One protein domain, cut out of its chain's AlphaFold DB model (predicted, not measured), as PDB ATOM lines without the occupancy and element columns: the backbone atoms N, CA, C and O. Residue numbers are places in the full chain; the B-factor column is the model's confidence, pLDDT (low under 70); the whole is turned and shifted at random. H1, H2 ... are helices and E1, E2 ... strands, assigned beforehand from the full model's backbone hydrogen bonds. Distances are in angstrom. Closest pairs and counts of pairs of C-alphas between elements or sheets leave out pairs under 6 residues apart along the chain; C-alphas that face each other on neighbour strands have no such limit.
ATOM      1  N   SER A  35     -47.653  16.167  34.164       90.62
ATOM      2  CA  SER A  35     -48.695  17.109  33.810       90.62
ATOM      3  C   SER A  35     -49.399  17.563  35.080       90.62
ATOM      4  O   SER A  35     -49.938  16.744  35.823       90.62
ATOM      5  N   SER A  36     -49.412  18.870  35.305       87.50
ATOM      6  CA  SER A  36     -50.103  19.491  36.440       87.50
ATOM      7  C   SER A  36     -51.503  20.006  36.059       87.50
ATOM      8  O   SER A  36     -52.182  20.592  36.892       87.50
ATOM      9  N   ASP A  37     -51.921  19.802  34.803       86.88
ATOM     10  CA  ASP A  37     -53.142  20.358  34.196       86.88
ATOM     11  C   ASP A  37     -53.938  19.241  33.491       86.88
ATOM     12  O   ASP A  37     -54.197  19.289  32.295       86.88
ATOM     13  N   ASP A  38     -54.183  18.135  34.204       81.12
ATOM     14  CA  ASP A  38     -54.962  16.965  33.748       81.12
ATOM     15  C   ASP A  38     -54.568  16.366  32.368       81.12
ATOM     16  O   ASP A  38     -55.335  15.667  31.701       81.12
ATOM     17  N   GLY A  39     -53.321  16.568  31.939       82.25
ATOM     18  CA  GLY A  39     -52.802  16.085  30.661       82.25
ATOM     19  C   GLY A  39     -52.897  17.073  29.494       82.25
ATOM     20  O   GLY A  39     -52.613  16.660  28.365       82.25
ATOM     21  N   GLU A  40     -53.252  18.342  29.724       85.31
ATOM     22  CA  GLU A  40     -53.214  19.398  28.698       85.31
ATOM     23  C   GLU A  40     -51.772  19.763  28.318       85.31
ATOM     24  O   GLU A  40     -51.429  19.869  27.137       85.31
ATOM     25  N   THR A  41     -50.890  19.876  29.315       89.69
ATOM     26  CA  THR A  41     -49.462  20.169  29.131       89.69
ATOM     27  C   THR A  41     -48.588  19.078  29.735       89.69
ATOM     28  O   THR A  41     -48.917  18.516  30.774       89.69
ATOM     29  N   TRP A  42     -47.467  18.754  29.086       89.12
ATOM     30  CA  TRP A  42     -46.556  17.697  29.536       89.12
ATOM     31  C   TRP A  42     -45.130  18.226  29.609       89.12
ATOM     32  O   TRP A  42     -44.590  18.711  28.614       89.12
ATOM     33  N   THR A  43     -44.508  18.068  30.770       89.38
ATOM     34  CA  THR A  43     -43.118  18.446  31.028       89.38
ATOM     35  C   THR A  43     -42.330  17.205  31.401       89.38
ATOM     36  O   THR A  43     -42.781  16.412  32.219       89.38
ATOM     37  N   ARG A  44     -41.154  17.005  30.803       88.31
ATOM     38  CA  ARG A  44     -40.269  15.909  31.209       88.31
ATOM     39  C   ARG A  44     -39.510  16.304  32.466       88.31
ATOM     40  O   ARG A  44     -38.988  17.416  32.523       88.31
ATOM     41  N   ARG A  45     -39.480  15.411  33.447       84.94
ATOM     42  CA  ARG A  45     -38.747  15.583  34.697       84.94
ATOM     43  C   ARG A  45     -38.221  14.243  35.172       84.94
ATOM     44  O   ARG A  45     -38.909  13.231  35.051       84.94
ATOM     45  N   ASP A  46     -37.031  14.283  35.736       84.44
ATOM     46  CA  ASP A  46     -36.486  13.206  36.541       84.44
ATOM     47  C   ASP A  46     -37.204  13.207  37.894       84.44
ATOM     48  O   ASP A  46     -37.204  14.222  38.593       84.44
ATOM     49  N   ILE A  47     -37.870  12.100  38.218       83.44
ATOM     50  CA  ILE A  47     -38.584  11.909  39.484       83.44
ATOM     51  C   ILE A  47     -37.973  10.751  40.249       83.44
ATOM     52  O   ILE A  47     -37.574   9.766  39.633       83.44
ATOM     53  N   ASP A  48     -37.949  10.836  41.573       80.69
ATOM     54  CA  ASP A  48     -37.519   9.725  42.415       80.69
ATOM     55  C   ASP A  48     -38.725   8.881  42.857       80.69
ATOM     56  O   ASP A  48     -39.557   9.314  43.647       80.69
ATOM     57  N   LEU A  49     -38.855   7.666  42.322       72.12
ATOM     58  CA  LEU A  49     -39.928   6.730  42.691       72.12
ATOM     59  C   LEU A  49     -39.629   5.926  43.970       72.12
ATOM     60  O   LEU A  49     -40.441   5.088  44.364       72.12
ATOM     61  N   GLY A  50     -38.449   6.103  44.563       69.50
ATOM     62  CA  GLY A  50     -37.969   5.354  45.723       69.50
ATOM     63  C   GLY A  50     -38.178   6.087  47.046       69.50
ATOM     64  O   GLY A  50     -38.183   5.436  48.090       69.50
ATOM     65  N   GLY A  51     -38.353   7.406  46.994       68.56
ATOM     66  CA  GLY A  51     -38.543   8.294  48.133       68.56
ATOM     67  C   GLY A  51     -39.996   8.683  48.409       68.56
ATOM     68  O   GLY A  51     -40.958   8.174  47.824       68.56
ATOM     69  N   GLU A  52     -40.155   9.606  49.355       74.75
ATOM     70  CA  GLU A  52     -41.449  10.191  49.697       74.75
ATOM     71  C   GLU A  52     -41.941  11.144  48.599       74.75
ATOM     72  O   GLU A  52     -41.175  11.578  47.743       74.75
ATOM     73  N   ILE A  53     -43.226  11.517  48.615       74.62
ATOM     74  CA  ILE A  53     -43.784  12.444  47.616       74.62
ATOM     75  C   ILE A  53     -43.003  13.769  47.552       74.62
ATOM     76  O   ILE A  53     -42.695  14.237  46.459       74.62
ATOM     77  N   ASP A  54     -42.590  14.300  48.704       73.38
ATOM     78  CA  ASP A  54     -41.828  15.551  48.816       73.38
ATOM     79  C   ASP A  54     -40.429  15.435  48.178       73.38
ATOM     80  O   ASP A  54     -39.925  16.380  47.573       73.38
ATOM     81  N   GLU A  55     -39.829  14.243  48.241       73.31
ATOM     82  CA  GLU A  55     -38.509  13.943  47.671       73.31
ATOM     83  C   GLU A  55     -38.583  13.491  46.204       73.31
ATOM     84  O   GLU A  55     -37.635  13.671  45.443       73.31
ATOM     85  N   SER A  56     -39.728  12.948  45.784       74.06
ATOM     86  CA  SER A  56     -39.951  12.408  44.441       74.06
ATOM     87  C   SER A  56     -39.925  13.466  43.338       74.06
ATOM     88  O   SER A  56     -39.783  13.135  42.162       74.06
ATOM     89  N   GLY A  57     -40.084  14.745  43.693       78.69
ATOM     90  CA  GLY A  57     -40.249  15.836  42.730       78.69
ATOM     91  C   GLY A  57     -41.632  15.866  42.062       78.69
ATOM     92  O   GLY A  57     -41.827  16.607  41.091       78.69
ATOM     93  N   LEU A  58     -42.576  15.070  42.576       83.88
ATOM     94  CA  LEU A  58     -43.987  15.060  42.209       83.88
ATOM     95  C   LEU A  58     -44.837  15.727  43.291       83.88
ATOM     96  O   LEU A  58     -44.548  15.637  44.479       83.88
ATOM     97  N   SER A  59     -45.938  16.336  42.876       85.50
ATOM     98  CA  SER A  59     -46.942  16.905  43.772       85.50
ATOM     99  C   SER A  59     -48.232  16.095  43.734       85.50
ATOM    100  O   SER A  59     -48.586  15.488  42.720       85.50
ATOM    101  N   GLU A  60     -48.972  16.111  44.842       86.31
ATOM    102  CA  GLU A  60     -50.310  15.525  44.894       86.31
ATOM    103  C   GLU A  60     -51.199  16.121  43.793       86.31
ATOM    104  O   GLU A  60     -51.233  17.332  43.575       86.31
ATOM    105  N   GLY A  61     -51.929  15.257  43.091       86.19
ATOM    106  CA  GLY A  61     -52.832  15.645  42.016       86.19
ATOM    107  C   GLY A  61     -52.175  15.714  40.641       86.19
ATOM    108  O   GLY A  61     -52.906  15.694  39.649       86.19
ATOM    109  N   GLU A  62     -50.842  15.718  40.551       88.44
ATOM    110  CA  GLU A  62     -50.148  15.661  39.265       88.44
ATOM    111  C   GLU A  62     -50.340  14.306  38.582       88.44
ATOM    112  O   GLU A  62     -50.530  13.263  39.210       88.44
ATOM    113  N   ILE A  63     -50.282  14.318  37.255       90.75
ATOM    114  CA  ILE A  63     -50.345  13.120  36.429       90.75
ATOM    115  C   ILE A  63     -48.989  12.932  35.784       90.75
ATOM    116  O   ILE A  63     -48.531  13.814  35.070       90.75
ATOM    117  N   PHE A  64     -48.370  11.771  35.943       88.94
ATOM    118  CA  PHE A  64     -47.175  11.435  35.185       88.94
ATOM    119  C   PHE A  64     -47.405  10.270  34.227       88.94
ATOM    120  O   PHE A  64     -48.260   9.412  34.436       88.94
ATOM    121  N   GLN A  65     -46.643  10.256  33.137       88.00
ATOM    122  CA  GLN A  65     -46.613   9.181  32.163       88.00
ATOM    123  C   GLN A  65     -45.252   8.493  32.199       88.00
ATOM    124  O   GLN A  65     -44.227   9.120  31.917       88.00
ATOM    125  N   LEU A  66     -45.275   7.191  32.470       82.75
ATOM    126  CA  LEU A  66     -44.121   6.300  32.467       82.75
ATOM    127  C   LEU A  66     -44.430   5.122  31.536       82.75
ATOM    128  O   LEU A  66     -45.488   4.511  31.640       82.75
ATOM    129  N   ASN A  67     -43.536   4.823  30.588       81.50
ATOM    130  CA  ASN A  67     -43.702   3.726  29.617       81.50
ATOM    131  C   ASN A  67     -45.029   3.742  28.824       81.50
ATOM    132  O   ASN A  67     -45.522   2.707  28.387       81.50
ATOM    133  N   GLY A  68     -45.611   4.926  28.615       83.00
ATOM    134  CA  GLY A  68     -46.891   5.093  27.919       83.00
ATOM    135  C   GLY A  68     -48.123   4.971  28.821       83.00
ATOM    136  O   GLY A  68     -49.190   5.448  28.433       83.00
ATOM    137  N   GLU A  69     -47.974   4.453  30.037       84.69
ATOM    138  CA  GLU A  69     -49.027   4.397  31.051       84.69
ATOM    139  C   GLU A  69     -49.093   5.706  31.838       84.69
ATOM    140  O   GLU A  69     -48.068   6.335  32.101       84.69
ATOM    141  N   LYS A  70     -50.306   6.127  32.204       88.50
ATOM    142  CA  LYS A  70     -50.546   7.353  32.972       88.50
ATOM    143  C   LYS A  70     -50.916   7.018  34.410       88.50
ATOM    144  O   LYS A  70     -51.783   6.173  34.641       88.50
ATOM    145  N   TYR A  71     -50.329   7.746  35.344       87.81
ATOM    146  CA  TYR A  71     -50.491   7.578  36.780       87.81
ATOM    147  C   TYR A  71     -50.793   8.931  37.416       87.81
ATOM    148  O   TYR A  71     -50.139   9.919  37.097       87.81
ATOM    149  N   LYS A  72     -51.794   8.985  38.290       89.62
ATOM    150  CA  LYS A  72     -52.126  10.151  39.100       89.62
ATOM    151  C   LYS A  72     -51.462  10.005  40.454       89.62
ATOM    152  O   LYS A  72     -51.607   8.969  41.096       89.62
ATOM    153  N   VAL A  73     -50.761  11.035  40.882       87.81
ATOM    154  CA  VAL A  73     -50.160  11.107  42.206       87.81
ATOM    155  C   VAL A  73     -51.256  11.446  43.206       87.81
ATOM    156  O   VAL A  73     -52.003  12.407  43.020       87.81
ATOM    157  N   ILE A  74     -51.365  10.647  44.257       84.88
ATOM    158  CA  ILE A  74     -52.292  10.868  45.364       84.88
ATOM    159  C   ILE A  74     -51.511  10.903  46.678       84.88
ATOM    160  O   ILE A  74     -50.483  10.239  46.821       84.88
ATOM    161  N   SER A  75     -52.001  11.663  47.654       75.19
ATOM    162  CA  SER A  75     -51.456  11.622  49.009       75.19
ATOM    163  C   SER A  75     -51.745  10.267  49.632       75.19
ATOM    164  O   SER A  75     -52.910   9.890  49.792       75.19
ATOM    165  N   GLY A  76     -50.695   9.553  50.015       67.31
ATOM    166  CA  GLY A  76     -50.794   8.394  50.889       67.31
ATOM    167  C   GLY A  76     -50.157   8.679  52.240       67.31
ATOM    168  O   GLY A  76     -49.202   9.441  52.339       67.31
ATOM    169  N   ASP A  77     -50.653   8.005  53.273       61.31
ATOM    170  CA  ASP A  77     -50.110   8.068  54.641       61.31
ATOM    171  C   ASP A  77     -48.683   7.480  54.753       61.31
ATOM    172  O   ASP A  77     -48.006   7.672  55.757       61.31
ATOM    173  N   PHE A  78     -48.221   6.749  53.729       59.69
ATOM    174  CA  PHE A  78     -46.956   6.000  53.719       59.69
ATOM    175  C   PHE A  78     -46.052   6.353  52.522       59.69
ATOM    176  O   PHE A  78     -45.353   5.485  52.002       59.69
ATOM    177  N   GLY A  79     -46.078   7.610  52.066       64.75
ATOM    178  CA  GLY A  79     -45.198   8.113  51.003       64.75
ATOM    179  C   GLY A  79     -45.882   8.272  49.641       64.75
ATOM    180  O   GLY A  79     -47.096   8.492  49.556       64.75
ATOM    181  N   LEU A  80     -45.095   8.193  48.559       74.81
ATOM    182  CA  LEU A  80     -45.581   8.397  47.192       74.81
ATOM    183  C   LEU A  80     -46.596   7.309  46.814       74.81
ATOM    184  O   LEU A  80     -46.256   6.143  46.619       74.81
ATOM    185  N   THR A  81     -47.863   7.700  46.684       83.06
ATOM    186  CA  THR A  81     -48.933   6.803  46.246       83.06
ATOM    187  C   THR A  81     -49.413   7.225  44.866       83.06
ATOM    188  O   THR A  81     -49.619   8.405  44.593       83.06
ATOM    189  N   ILE A  82     -49.574   6.252  43.969       83.25
ATOM    190  CA  ILE A  82     -49.940   6.502  42.575       83.25
ATOM    191  C   ILE A  82     -51.133   5.640  42.166       83.25
ATOM    192  O   ILE A  82     -51.195   4.446  42.464       83.25
ATOM    193  N   GLU A  83     -52.077   6.237  41.447       86.56
ATOM    194  CA  GLU A  83     -53.228   5.549  40.873       86.56
ATOM    195  C   GLU A  83     -53.142   5.539  39.343       86.56
ATOM    196  O   GLU A  83     -53.076   6.596  38.719       86.56
ATOM    197  N   PRO A  84     -53.160   4.371  38.681       84.94
ATOM    198  CA  PRO A  84     -53.153   4.315  37.222       84.94
ATOM    199  C   PRO A  84     -54.468   4.854  36.639       84.94
ATOM    200  O   PRO A  84     -55.542   4.331  36.939       84.94
ATOM    201  N   LEU A  85     -54.385   5.844  35.745       80.44
ATOM    202  CA  LEU A  85     -55.551   6.398  35.039       80.44
ATOM    203  C   LEU A  85     -56.076   5.462  33.942       80.44
ATOM    204  O   LEU A  85     -57.268   5.481  33.646       80.44
TER     205      LEU A  85
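Overview. This is residues 35 to 85 of the 93 residues of an uncharacterized protein of Desulfosporosinus acididurans (UniProt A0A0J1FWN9). A small, strongly twisted sheet of three strands, E2, E3 and E4, makes one wall, and the earlier half of the printed part arches over one of its faces. In that arch the lone strand E1 spans most of the way from one end of the sheet to the other, and the short helix H1 sits over E4. The printed part has 51 residues, with four named strands and one named helix in the order E1, H1, E2, E3, E4; the sheet runs E2, E3, E4, is antiparallel throughout, and the class is mostly strand. The whole is compact, with a radius of gyration of the C-alphas of 10.1 A and spans of 28 by 19 by 18 A.

Arrangement. E2, residues 63 to 66, E3, residues 69 to 76, and E4, residues 79 to 84, form a meander, each strand the antiparallel neighbour of the one before. E3 is the inner strand, and E2 and E4 are the edge strands. The hairpin of E2 and E3 has 130 degrees between its directions; N 64 and O 71 are within hydrogen-bond range at 2.8 A, as are N 66 and O 69 at 2.9 A. The hairpin of E3 and E4 has 142 degrees, with N 72 and O 83 at 2.7 A and N 83 and O 72 at 2.8 A. H1, residues 53 to 56, is on the sheet and over E4, at a height over the sheet of 8.2 A; its closest C-alphas to E4 are those of Ile 53 and Leu 80, 4.4 A apart. H1 is too short for any O i to N i+4 pair inside it, and its one O i to N i+3 pair is within range. E1, residues 43 to 48, pairs with no named strand; the C-alphas of Asp 48 and Ser 56 are its closest to H1, at 4.1 A. E1 and E2 are near each other, with 6 pairs of C-alphas within 10 A, while E1 is apart from E3 and from E4.

Along the chain. E3 is the longest strand, 20.3 A from C-alpha 69 at (-49.027, 4.397, 31.051) to C-alpha 76. E4 measures 16.4 A and ends with C-alpha 84 at (-53.153, 4.315, 37.222). E2 measures 10.0 A. E1 begins with C-alpha 43 at (-43.118, 18.446, 31.028) and measures 15.4 A, and H1 measures 5.0 A.

Size, cuts and confidence. The two C-alphas farthest apart are those of Glu 40 and Phe 78, at 29.1 A. The printed part has no cut. The links from E1 to H1, E2 to E3 and E3 to E4 are tight, the link from H1 to E2 is short, and no link is long. The mean pLDDT of the printed part is 81.4, and residues 50 to 51 and 76 to 79 are under 70.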